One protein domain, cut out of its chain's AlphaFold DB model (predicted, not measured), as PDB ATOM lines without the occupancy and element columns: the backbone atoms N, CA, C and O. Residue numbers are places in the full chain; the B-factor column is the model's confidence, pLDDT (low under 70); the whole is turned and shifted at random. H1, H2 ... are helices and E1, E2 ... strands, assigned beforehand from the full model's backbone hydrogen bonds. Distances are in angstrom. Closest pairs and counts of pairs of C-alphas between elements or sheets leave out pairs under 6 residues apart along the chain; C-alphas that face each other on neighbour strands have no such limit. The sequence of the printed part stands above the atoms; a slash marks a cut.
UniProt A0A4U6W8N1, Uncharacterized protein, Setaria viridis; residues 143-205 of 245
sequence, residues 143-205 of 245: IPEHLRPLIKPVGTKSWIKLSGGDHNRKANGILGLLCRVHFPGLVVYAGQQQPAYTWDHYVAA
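What this domain is: This is residues 143 to 205 of the 245 residues of an uncharacterized protein of Setaria viridis (UniProt A0A4U6W8N1). Two small strand hairpins stand at the opposite ends of a long, open shape, joined by one helix, H1, that bridges the space between them with its residues 173 to 181 standing free. The hairpin E1 and E2 stands crosswise to H1 at one end; at the other end the hairpin E3 and E4 has the short helix H2 packed on it, mainly on E3. The printed part has 63 residues, with two named helices and four named strands in the order E1, E2, H1, E3, E4, H2; the class is mixed, helices and strands, with two separate antiparallel sheets, E1 - E2 and E3 - E4. The whole is only just extended, close to loose, with a radius of gyration of the C-alphas of 16.1 A, and spans 47 by 28 by 15 A, only just flat.

Where its parts are: The printed part begins at Ile 143. E1, residues 150 to 154, starts with C-alpha 150 at (30.981, 13.463, 11.899) and is 13.1 A long from first to last C-alpha. E2, residues 158 to 163, is 16.1 A long. H1, residues 171 to 182, is 16.2 A long and runs from C-alpha 171 at (29.910, 16.877, 2.430) to C-alpha 182 at (14.829, 20.815, -1.984). E3 holds residues 186 to 189 and E4 residues 192 to 195. H2, residues 199 to 204, ends with C-alpha 204 at (6.548, 30.438, 1.740).

How they stand to each other: E1 and E2 form a hairpin, antiparallel with 148 degrees between their directions. N 152 and O 160 are 2.9 A apart and N 154 and O 158 are 2.8 A apart, both within hydrogen-bond range. The closest C-alphas of E2 and H1 are those of Trp 159 and Ala 171, 6.4 A apart. E3 and E4 form the second hairpin, antiparallel at 137 degrees, with N 187 and O 194 within hydrogen-bond range at 2.8 A. The closest C-alphas of E3 and H2 are those of Tyr 189 and His 201, 6.3 A apart. H1 and H2 are apart, and so are E2 and E3. In H1 and H2 every O i to N i+4 pair is within hydrogen-bond range.

The domain as a whole: The two C-alphas farthest apart, those of Ser 163 and Gly 191, are 46.6 A from each other. The printed part has no cut. No link between named elements is long; E2 to H1, with 7 residues between them, is short, and the others are tight. The mean pLDDT of the printed part is 80.7; residue 143, residues 145 to 146 and residue 166 are under 70.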
ATOM      1  N   ILE A 143      20.623   6.064   8.139       62.75
ATOM      2  CA  ILE A 143      21.981   5.751   8.603       62.75
ATOM      3  C   ILE A 143      21.919   5.629  10.136       62.75
ATOM      4  O   ILE A 143      21.533   6.617  10.788       62.75
ATOM      5  N   PRO A 144      22.267   4.468  10.724       71.12
ATOM      6  CA  PRO A 144      22.379   4.306  12.171       71.12
ATOM      7  C   PRO A 144      23.297   5.373  12.773       71.12
ATOM      8  O   PRO A 144      24.273   5.772  12.142       71.12
ATOM      9  N   GLU A 145      23.010   5.852  13.985       67.06
ATOM     10  CA  GLU A 145      23.701   7.026  14.551       67.06
ATOM     11  C   GLU A 145      25.220   6.852  14.633       67.06
ATOM     12  O   GLU A 145      25.967   7.787  14.356       67.06
ATOM     13  N   HIS A 146      25.667   5.626  14.911       65.88
ATOM     14  CA  HIS A 146      27.075   5.236  14.969       65.88
ATOM     15  C   HIS A 146      27.768   5.195  13.595       65.88
ATOM     16  O   HIS A 146      28.993   5.223  13.526       65.88
ATOM     17  N   LEU A 147      27.007   5.158  12.498       70.06
ATOM     18  CA  LEU A 147      27.518   5.197  11.125       70.06
ATOM     19  C   LEU A 147      27.388   6.583  10.490       70.06
ATOM     20  O   LEU A 147      27.817   6.766   9.349       70.06
ATOM     21  N   ARG A 148      26.836   7.579  11.196       78.94
ATOM     22  CA  ARG A 148      26.737   8.943  10.669       78.94
ATOM     23  C   ARG A 148      28.131   9.575  10.597       78.94
ATOM     24  O   ARG A 148      28.876   9.541  11.575       78.94
ATOM     25  N   PRO A 149      28.506  10.178   9.460       80.38
ATOM     26  CA  PRO A 149      29.776  10.876   9.357       80.38
ATOM     27  C   PRO A 149      29.764  12.125  10.246       80.38
ATOM     28  O   PRO A 149      28.917  13.004  10.084       80.38
ATOM     29  N   LEU A 150      30.739  12.234  11.146       85.06
ATOM     30  CA  LEU A 150      30.981  13.463  11.899       85.06
ATOM     31  C   LEU A 150      31.775  14.432  11.025       85.06
ATOM     32  O   LEU A 150      32.838  14.075  10.514       85.06
ATOM     33  N   ILE A 151      31.275  15.654  10.851       88.62
ATOM     34  CA  ILE A 151      31.923  16.694  10.042       88.62
ATOM     35  C   ILE A 151      32.243  17.928  10.887       88.62
ATOM     36  O   ILE A 151      31.495  18.275  11.798       88.62
ATOM     37  N   LYS A 152      33.350  18.605  10.567       89.00
ATOM     38  CA  LYS A 152      33.713  19.920  11.116       89.00
ATOM     39  C   LYS A 152      33.847  20.940   9.985       89.00
ATOM     40  O   LYS A 152      34.464  20.609   8.966       89.00
ATOM     41  N   PRO A 153      33.292  22.154  10.138       90.31
ATOM     42  CA  PRO A 153      33.519  23.223   9.181       90.31
ATOM     43  C   PRO A 153      34.993  23.631   9.219       90.31
ATOM     44  O   PRO A 153      35.599  23.723  10.286       90.31
ATOM     45  N   VAL A 154      35.564  23.871   8.046       88.19
ATOM     46  CA  VAL A 154      36.922  24.387   7.872       88.19
ATOM     47  C   VAL A 154      36.858  25.573   6.921       88.19
ATOM     48  O   VAL A 154      36.400  25.463   5.780       88.19
ATOM     49  N   GLY A 155      37.289  26.739   7.397       88.31
ATOM     50  CA  GLY A 155      37.146  27.992   6.659       88.31
ATOM     51  C   GLY A 155      35.679  28.330   6.363       88.31
ATOM     52  O   GLY A 155      34.787  28.033   7.150       88.31
ATOM     53  N   THR A 156      35.425  28.964   5.216       85.56
ATOM     54  CA  THR A 156      34.097  29.514   4.884       85.56
ATOM     55  C   THR A 156      33.191  28.571   4.093       85.56
ATOM     56  O   THR A 156      31.976  28.736   4.117       85.56
ATOM     57  N   LYS A 157      33.753  27.616   3.339       83.25
ATOM     58  CA  LYS A 157      33.005  26.797   2.355       83.25
ATOM     59  C   LYS A 157      33.421  25.324   2.322       83.25
ATOM     60  O   LYS A 157      33.090  24.605   1.375       83.25
ATOM     61  N   SER A 158      34.202  24.870   3.299       85.06
ATOM     62  CA  SER A 158      34.699  23.496   3.322       85.06
ATOM     63  C   SER A 158      34.385  22.800   4.634       85.06
ATOM     64  O   SER A 158      34.158  23.438   5.656       85.06
ATOM     65  N   TRP A 159      34.329  21.475   4.570       87.75
ATOM     66  CA  TRP A 159      34.021  20.607   5.695       87.75
ATOM     67  C   TRP A 159      34.964  19.411   5.645       87.75
ATOM     68  O   TRP A 159      35.173  18.839   4.572       87.75
ATOM     69  N   ILE A 160      35.511  19.025   6.795       85.12
ATOM     70  CA  ILE A 160      36.356  17.837   6.947       85.12
ATOM     71  C   ILE A 160      35.574  16.771   7.714       85.12
ATOM     72  O   ILE A 160      34.901  17.073   8.699       85.12
ATOM     73  N   LYS A 161      35.661  15.523   7.250       84.31
ATOM     74  CA  LYS A 161      35.096  14.344   7.913       84.31
ATOM     75  C   LYS A 161      36.067  13.866   8.995       84.31
ATOM     76  O   LYS A 161      37.237  13.660   8.701       84.31
ATOM     77  N   LEU A 162      35.588  13.715  10.224       81.31
ATOM     78  CA  LEU A 162      36.401  13.361  11.392       81.31
ATOM     79  C   LEU A 162      36.363  11.874  11.718       81.31
ATOM     80  O   LEU A 162      37.360  11.331  12.169       81.31
ATOM     81  N   SER A 163      35.204  11.235  11.549       75.25
ATOM     82  CA  SER A 163      35.011   9.817  11.861       75.25
ATOM     83  C   SER A 163      33.699   9.288  11.267       75.25
ATOM     84  O   SER A 163      32.820  10.073  10.891       75.25
ATOM     85  N   GLY A 164      33.577   7.962  11.197       72.88
ATOM     86  CA  GLY A 164      32.360   7.245  10.802       72.88
ATOM     87  C   GLY A 164      32.041   7.325   9.309       72.88
ATOM     88  O   GLY A 164      32.905   7.634   8.493       72.88
ATOM     89  N   GLY A 165      30.789   7.070   8.936       70.12
ATOM     90  CA  GLY A 165      30.265   7.210   7.576       70.12
ATOM     91  C   GLY A 165      30.249   5.909   6.779       70.12
ATOM     92  O   GLY A 165      31.279   5.496   6.256       70.12
ATOM     93  N   ASP A 166      29.050   5.368   6.597       68.56
ATOM     94  CA  ASP A 166      28.698   4.333   5.611       68.56
ATOM     95  C   ASP A 166      28.913   4.778   4.149       68.56
ATOM     96  O   ASP A 166      28.969   3.956   3.235       68.56
ATOM     97  N   HIS A 167      29.071   6.085   3.919       74.12
ATOM     98  CA  HIS A 167      29.339   6.660   2.609       74.12
ATOM     99  C   HIS A 167      30.647   7.471   2.552       74.12
ATOM    100  O   HIS A 167      30.983   8.275   3.430       74.12
ATOM    101  N   ASN A 168      31.359   7.339   1.426       73.88
ATOM    102  CA  ASN A 168      32.571   8.110   1.100       73.88
ATOM    103  C   ASN A 168      32.263   9.421   0.335       73.88
ATOM    104  O   ASN A 168      33.120  10.047  -0.284       73.88
ATOM    105  N   ARG A 169      30.997   9.855   0.330       79.50
ATOM    106  CA  ARG A 169      30.602  11.099  -0.340       79.50
ATOM    107  C   ARG A 169      31.085  12.319   0.440       79.50
ATOM    108  O   ARG A 169      30.879  12.417   1.648       79.50
ATOM    109  N   LYS A 170      31.683  13.276  -0.275       82.44
ATOM    110  CA  LYS A 170      32.108  14.571   0.279       82.44
ATOM    111  C   LYS A 170      30.886  15.379   0.724       82.44
ATOM    112  O   LYS A 170      29.908  15.457  -0.018       82.44
ATOM    113  N   ALA A 171      30.986  16.050   1.872       84.62
ATOM    114  CA  ALA A 171      29.910  16.877   2.430       84.62
ATOM    115  C   ALA A 171      29.370  17.905   1.421       84.62
ATOM    116  O   ALA A 171      28.168  17.971   1.208       84.62
ATOM    117  N   ASN A 172      30.246  18.616   0.701       85.44
ATOM    118  CA  ASN A 172      29.835  19.583  -0.326       85.44
ATOM    119  C   ASN A 172      29.035  18.948  -1.476       85.44
ATOM    120  O   ASN A 172      28.138  19.582  -2.021       85.44
ATOM    121  N   GLY A 173      29.333  17.694  -1.830       86.12
ATOM    122  CA  GLY A 173      28.564  16.959  -2.833       86.12
ATOM    123  C   GLY A 173      27.162  16.611  -2.333       86.12
ATOM    124  O   GLY A 173      26.197  16.738  -3.076       86.12
ATOM    125  N   ILE A 174      27.040  16.238  -1.056       85.00
ATOM    126  CA  ILE A 174      25.747  15.958  -0.417       85.00
ATOM    127  C   ILE A 174      24.936  17.245  -0.260       85.00
ATOM    128  O   ILE A 174      23.765  17.255  -0.615       85.00
ATOM    129  N   LEU A 175      25.554  18.336   0.201       84.31
ATOM    130  CA  LEU A 175      24.912  19.648   0.315       84.31
ATOM    131  C   LEU A 175      24.412  20.140  -1.044       84.31
ATOM    132  O   LEU A 175      23.266  20.553  -1.155       84.31
ATOM    133  N   GLY A 176      25.223  20.016  -2.099       84.94
ATOM    134  CA  GLY A 176      24.799  20.367  -3.454       84.94
ATOM    135  C   GLY A 176      23.606  19.540  -3.942       84.94
ATOM    136  O   GLY A 176      22.718  20.078  -4.599       84.94
ATOM    137  N   LEU A 177      23.549  18.248  -3.602       83.50
ATOM    138  CA  LEU A 177      22.397  17.395  -3.910       83.50
ATOM    139  C   LEU A 177      21.167  17.763  -3.076       83.50
ATOM    140  O   LEU A 177      20.083  17.836  -3.635       83.50
ATOM    141  N   LEU A 178      21.325  18.040  -1.780       82.81
ATOM    142  CA  LEU A 178      20.231  18.489  -0.915       82.81
ATOM    143  C   LEU A 178      19.633  19.794  -1.429       82.81
ATOM    144  O   LEU A 178      18.419  19.886  -1.570       82.81
ATOM    145  N   CYS A 179      20.478  20.764  -1.788       81.88
ATOM    146  CA  CYS A 179      20.018  21.987  -2.425       81.88
ATOM    147  C   CYS A 179      19.249  21.664  -3.706       81.88
ATOM    148  O   CYS A 179      18.168  22.182  -3.879       81.88
ATOM    149  N   ARG A 180      19.719  20.767  -4.576       78.19
ATOM    150  CA  ARG A 180      18.981  20.416  -5.807       78.19
ATOM    151  C   ARG A 180      17.646  19.709  -5.561       78.19
ATOM    152  O   ARG A 180      16.718  19.938  -6.321       78.19
ATOM    153  N   VAL A 181      17.562  18.844  -4.550       78.31
ATOM    154  CA  VAL A 181      16.336  18.095  -4.215       78.31
ATOM    155  C   VAL A 181      15.287  19.007  -3.586       78.31
ATOM    156  O   VAL A 181      14.101  18.846  -3.849       78.31
ATOM    157  N   HIS A 182      15.722  19.954  -2.756       76.94
ATOM    158  CA  HIS A 182      14.829  20.815  -1.984       76.94
ATOM    159  C   HIS A 182      14.709  22.235  -2.542       76.94
ATOM    160  O   HIS A 182      13.952  23.023  -1.987       76.94
ATOM    161  N   PHE A 183      15.440  22.595  -3.603       79.19
ATOM    162  CA  PHE A 183      15.295  23.899  -4.246       79.19
ATOM    163  C   PHE A 183      13.980  23.907  -5.025       79.19
ATOM    164  O   PHE A 183      13.861  23.183  -6.014       79.19
ATOM    165  N   PRO A 184      13.003  24.731  -4.617       70.38
ATOM    166  CA  PRO A 184      11.663  24.681  -5.186       70.38
ATOM    167  C   PRO A 184      11.606  25.201  -6.630       70.38
ATOM    168  O   PRO A 184      10.599  25.011  -7.305       70.38
ATOM    169  N   GLY A 185      12.680  25.817  -7.144       79.06
ATOM    170  CA  GLY A 185      12.749  26.316  -8.519       79.06
ATOM    171  C   GLY A 185      11.925  27.586  -8.691       79.06
ATOM    172  O   GLY A 185      12.473  28.685  -8.773       79.06
ATOM    173  N   LEU A 186      10.609  27.408  -8.696       82.31
ATOM    174  CA  LEU A 186       9.575  28.425  -8.795       82.31
ATOM    175  C   LEU A 186       8.643  28.282  -7.588       82.31
ATOM    176  O   LEU A 186       8.099  27.209  -7.337       82.31
ATOM    177  N   VAL A 187       8.457  29.367  -6.840       82.81
ATOM    178  CA  VAL A 187       7.555  29.429  -5.686       82.81
ATOM    179  C   VAL A 187       6.465  30.451  -5.974       82.81
ATOM    180  O   VAL A 187       6.721  31.514  -6.543       82.81
ATOM    181  N   VAL A 188       5.231  30.136  -5.579       85.19
ATOM    182  CA  VAL A 188       4.134  31.107  -5.584       85.19
ATOM    183  C   VAL A 188       4.314  32.016  -4.371       85.19
ATOM    184  O   VAL A 188       4.063  31.605  -3.242       85.19
ATOM    185  N   TYR A 189       4.754  33.250  -4.601       81.81
ATOM    186  CA  TYR A 189       4.934  34.260  -3.558       81.81
ATOM    187  C   TYR A 189       4.108  35.498  -3.907       81.81
ATOM    188  O   TYR A 189       4.172  36.001  -5.031       81.81
ATOM    189  N   ALA A 190       3.276  35.955  -2.965       83.75
ATOM    190  CA  ALA A 190       2.309  37.041  -3.171       83.75
ATOM    191  C   ALA A 190       1.383  36.839  -4.398       83.75
ATOM    192  O   ALA A 190       1.028  37.788  -5.094       83.75
ATOM    193  N   GLY A 191       1.010  35.585  -4.689       84.25
ATOM    194  CA  GLY A 191       0.129  35.234  -5.810       84.25
ATOM    195  C   GLY A 191       0.794  35.229  -7.192       84.25
ATOM    196  O   GLY A 191       0.113  34.972  -8.179       84.25
ATOM    197  N   GLN A 192       2.106  35.474  -7.281       83.31
ATOM    198  CA  GLN A 192       2.879  35.416  -8.527       83.31
ATOM    199  C   GLN A 192       3.855  34.237  -8.491       83.31
ATOM    200  O   GLN A 192       4.479  33.982  -7.459       83.31
ATOM    201  N   GLN A 193       4.016  33.525  -9.612       86.38
ATOM    202  CA  GLN A 193       5.082  32.530  -9.740       86.38
ATOM    203  C   GLN A 193       6.410  33.236  -9.969       86.38
ATOM    204  O   GLN A 193       6.611  33.888 -10.991       86.38
ATOM    205  N   GLN A 194       7.310  33.103  -9.002       85.44
ATOM    206  CA  GLN A 194       8.618  33.740  -9.033       85.44
ATOM    207  C   GLN A 194       9.705  32.708  -8.734       85.44
ATOM    208  O   GLN A 194       9.465  31.753  -7.990       85.44
ATOM    209  N   PRO A 195      10.918  32.863  -9.282       85.19
ATOM    210  CA  PRO A 195      12.032  32.020  -8.880       85.19
ATOM    211  C   PRO A 195      12.432  32.276  -7.420       85.19
ATOM    212  O   PRO A 195      12.451  33.417  -6.956       85.19
ATOM    213  N   ALA A 196      12.799  31.219  -6.694       82.88
ATOM    214  CA  ALA A 196      13.138  31.315  -5.273       82.88
ATOM    215  C   ALA A 196      14.566  31.851  -5.037       82.88
ATOM    216  O   ALA A 196      15.515  31.088  -4.829       82.88
ATOM    217  N   TYR A 197      14.729  33.179  -5.058       80.12
ATOM    218  CA  TYR A 197      16.030  33.835  -4.848       80.12
ATOM    219  C   TYR A 197      16.232  34.444  -3.456       80.12
ATOM    220  O   TYR A 197      17.375  34.679  -3.065       80.12
ATOM    221  N   THR A 198      15.162  34.695  -2.699       84.50
ATOM    222  CA  THR A 198      15.255  35.269  -1.342       84.50
ATOM    223  C   THR A 198      14.762  34.287  -0.298       84.50
ATOM    224  O   THR A 198      13.992  33.383  -0.613       84.50
ATOM    225  N   TRP A 199      15.186  34.493   0.950       81.75
ATOM    226  CA  TRP A 199      14.778  33.668   2.086       81.75
ATOM    227  C   TRP A 199      13.255  33.574   2.240       81.75
ATOM    228  O   TRP A 199      12.736  32.485   2.461       81.75
ATOM    229  N   ASP A 200      12.534  34.674   2.017       84.06
ATOM    230  CA  ASP A 200      11.070  34.712   2.142       84.06
ATOM    231  C   ASP A 200      10.367  33.754   1.166       84.06
ATOM    232  O   ASP A 200       9.353  33.150   1.514       84.06
ATOM    233  N   HIS A 201      10.944  33.526  -0.022       84.88
ATOM    234  CA  HIS A 201      10.431  32.528  -0.967       84.88
ATOM    235  C   HIS A 201      10.584  31.097  -0.432       84.88
ATOM    236  O   HIS A 201       9.742  30.254  -0.712       84.88
ATOM    237  N   TYR A 202      11.634  30.806   0.343       78.75
ATOM    238  CA  TYR A 202      11.818  29.478   0.943       78.75
ATOM    239  C   TYR A 202      10.865  29.244   2.106       78.75
ATOM    240  O   TYR A 202      10.363  28.139   2.252       78.75
ATOM    241  N   VAL A 203      10.587  30.277   2.906       81.50
ATOM    242  CA  VAL A 203       9.627  30.185   4.018       81.50
ATOM    243  C   VAL A 203       8.200  29.983   3.504       81.50
ATOM    244  O   VAL A 203       7.411  29.285   4.131       81.50
ATOM    245  N   ALA A 204       7.864  30.580   2.358       79.25
ATOM    246  CA  ALA A 204       6.548  30.438   1.740       79.25
ATOM    247  C   ALA A 204       6.355  29.115   0.977       79.25
ATOM    248  O   ALA A 204       5.216  28.750   0.675       79.25
ATOM    249  N   ALA A 205       7.435  28.410   0.627       73.62
ATOM    250  CA  ALA A 205       7.341  27.152  -0.100       73.62
ATOM    251  C   ALA A 205       6.826  26.040   0.834       73.62
ATOM    252  O   ALA A 205       7.382  25.853   1.915       73.62
TER     253      ALA A 205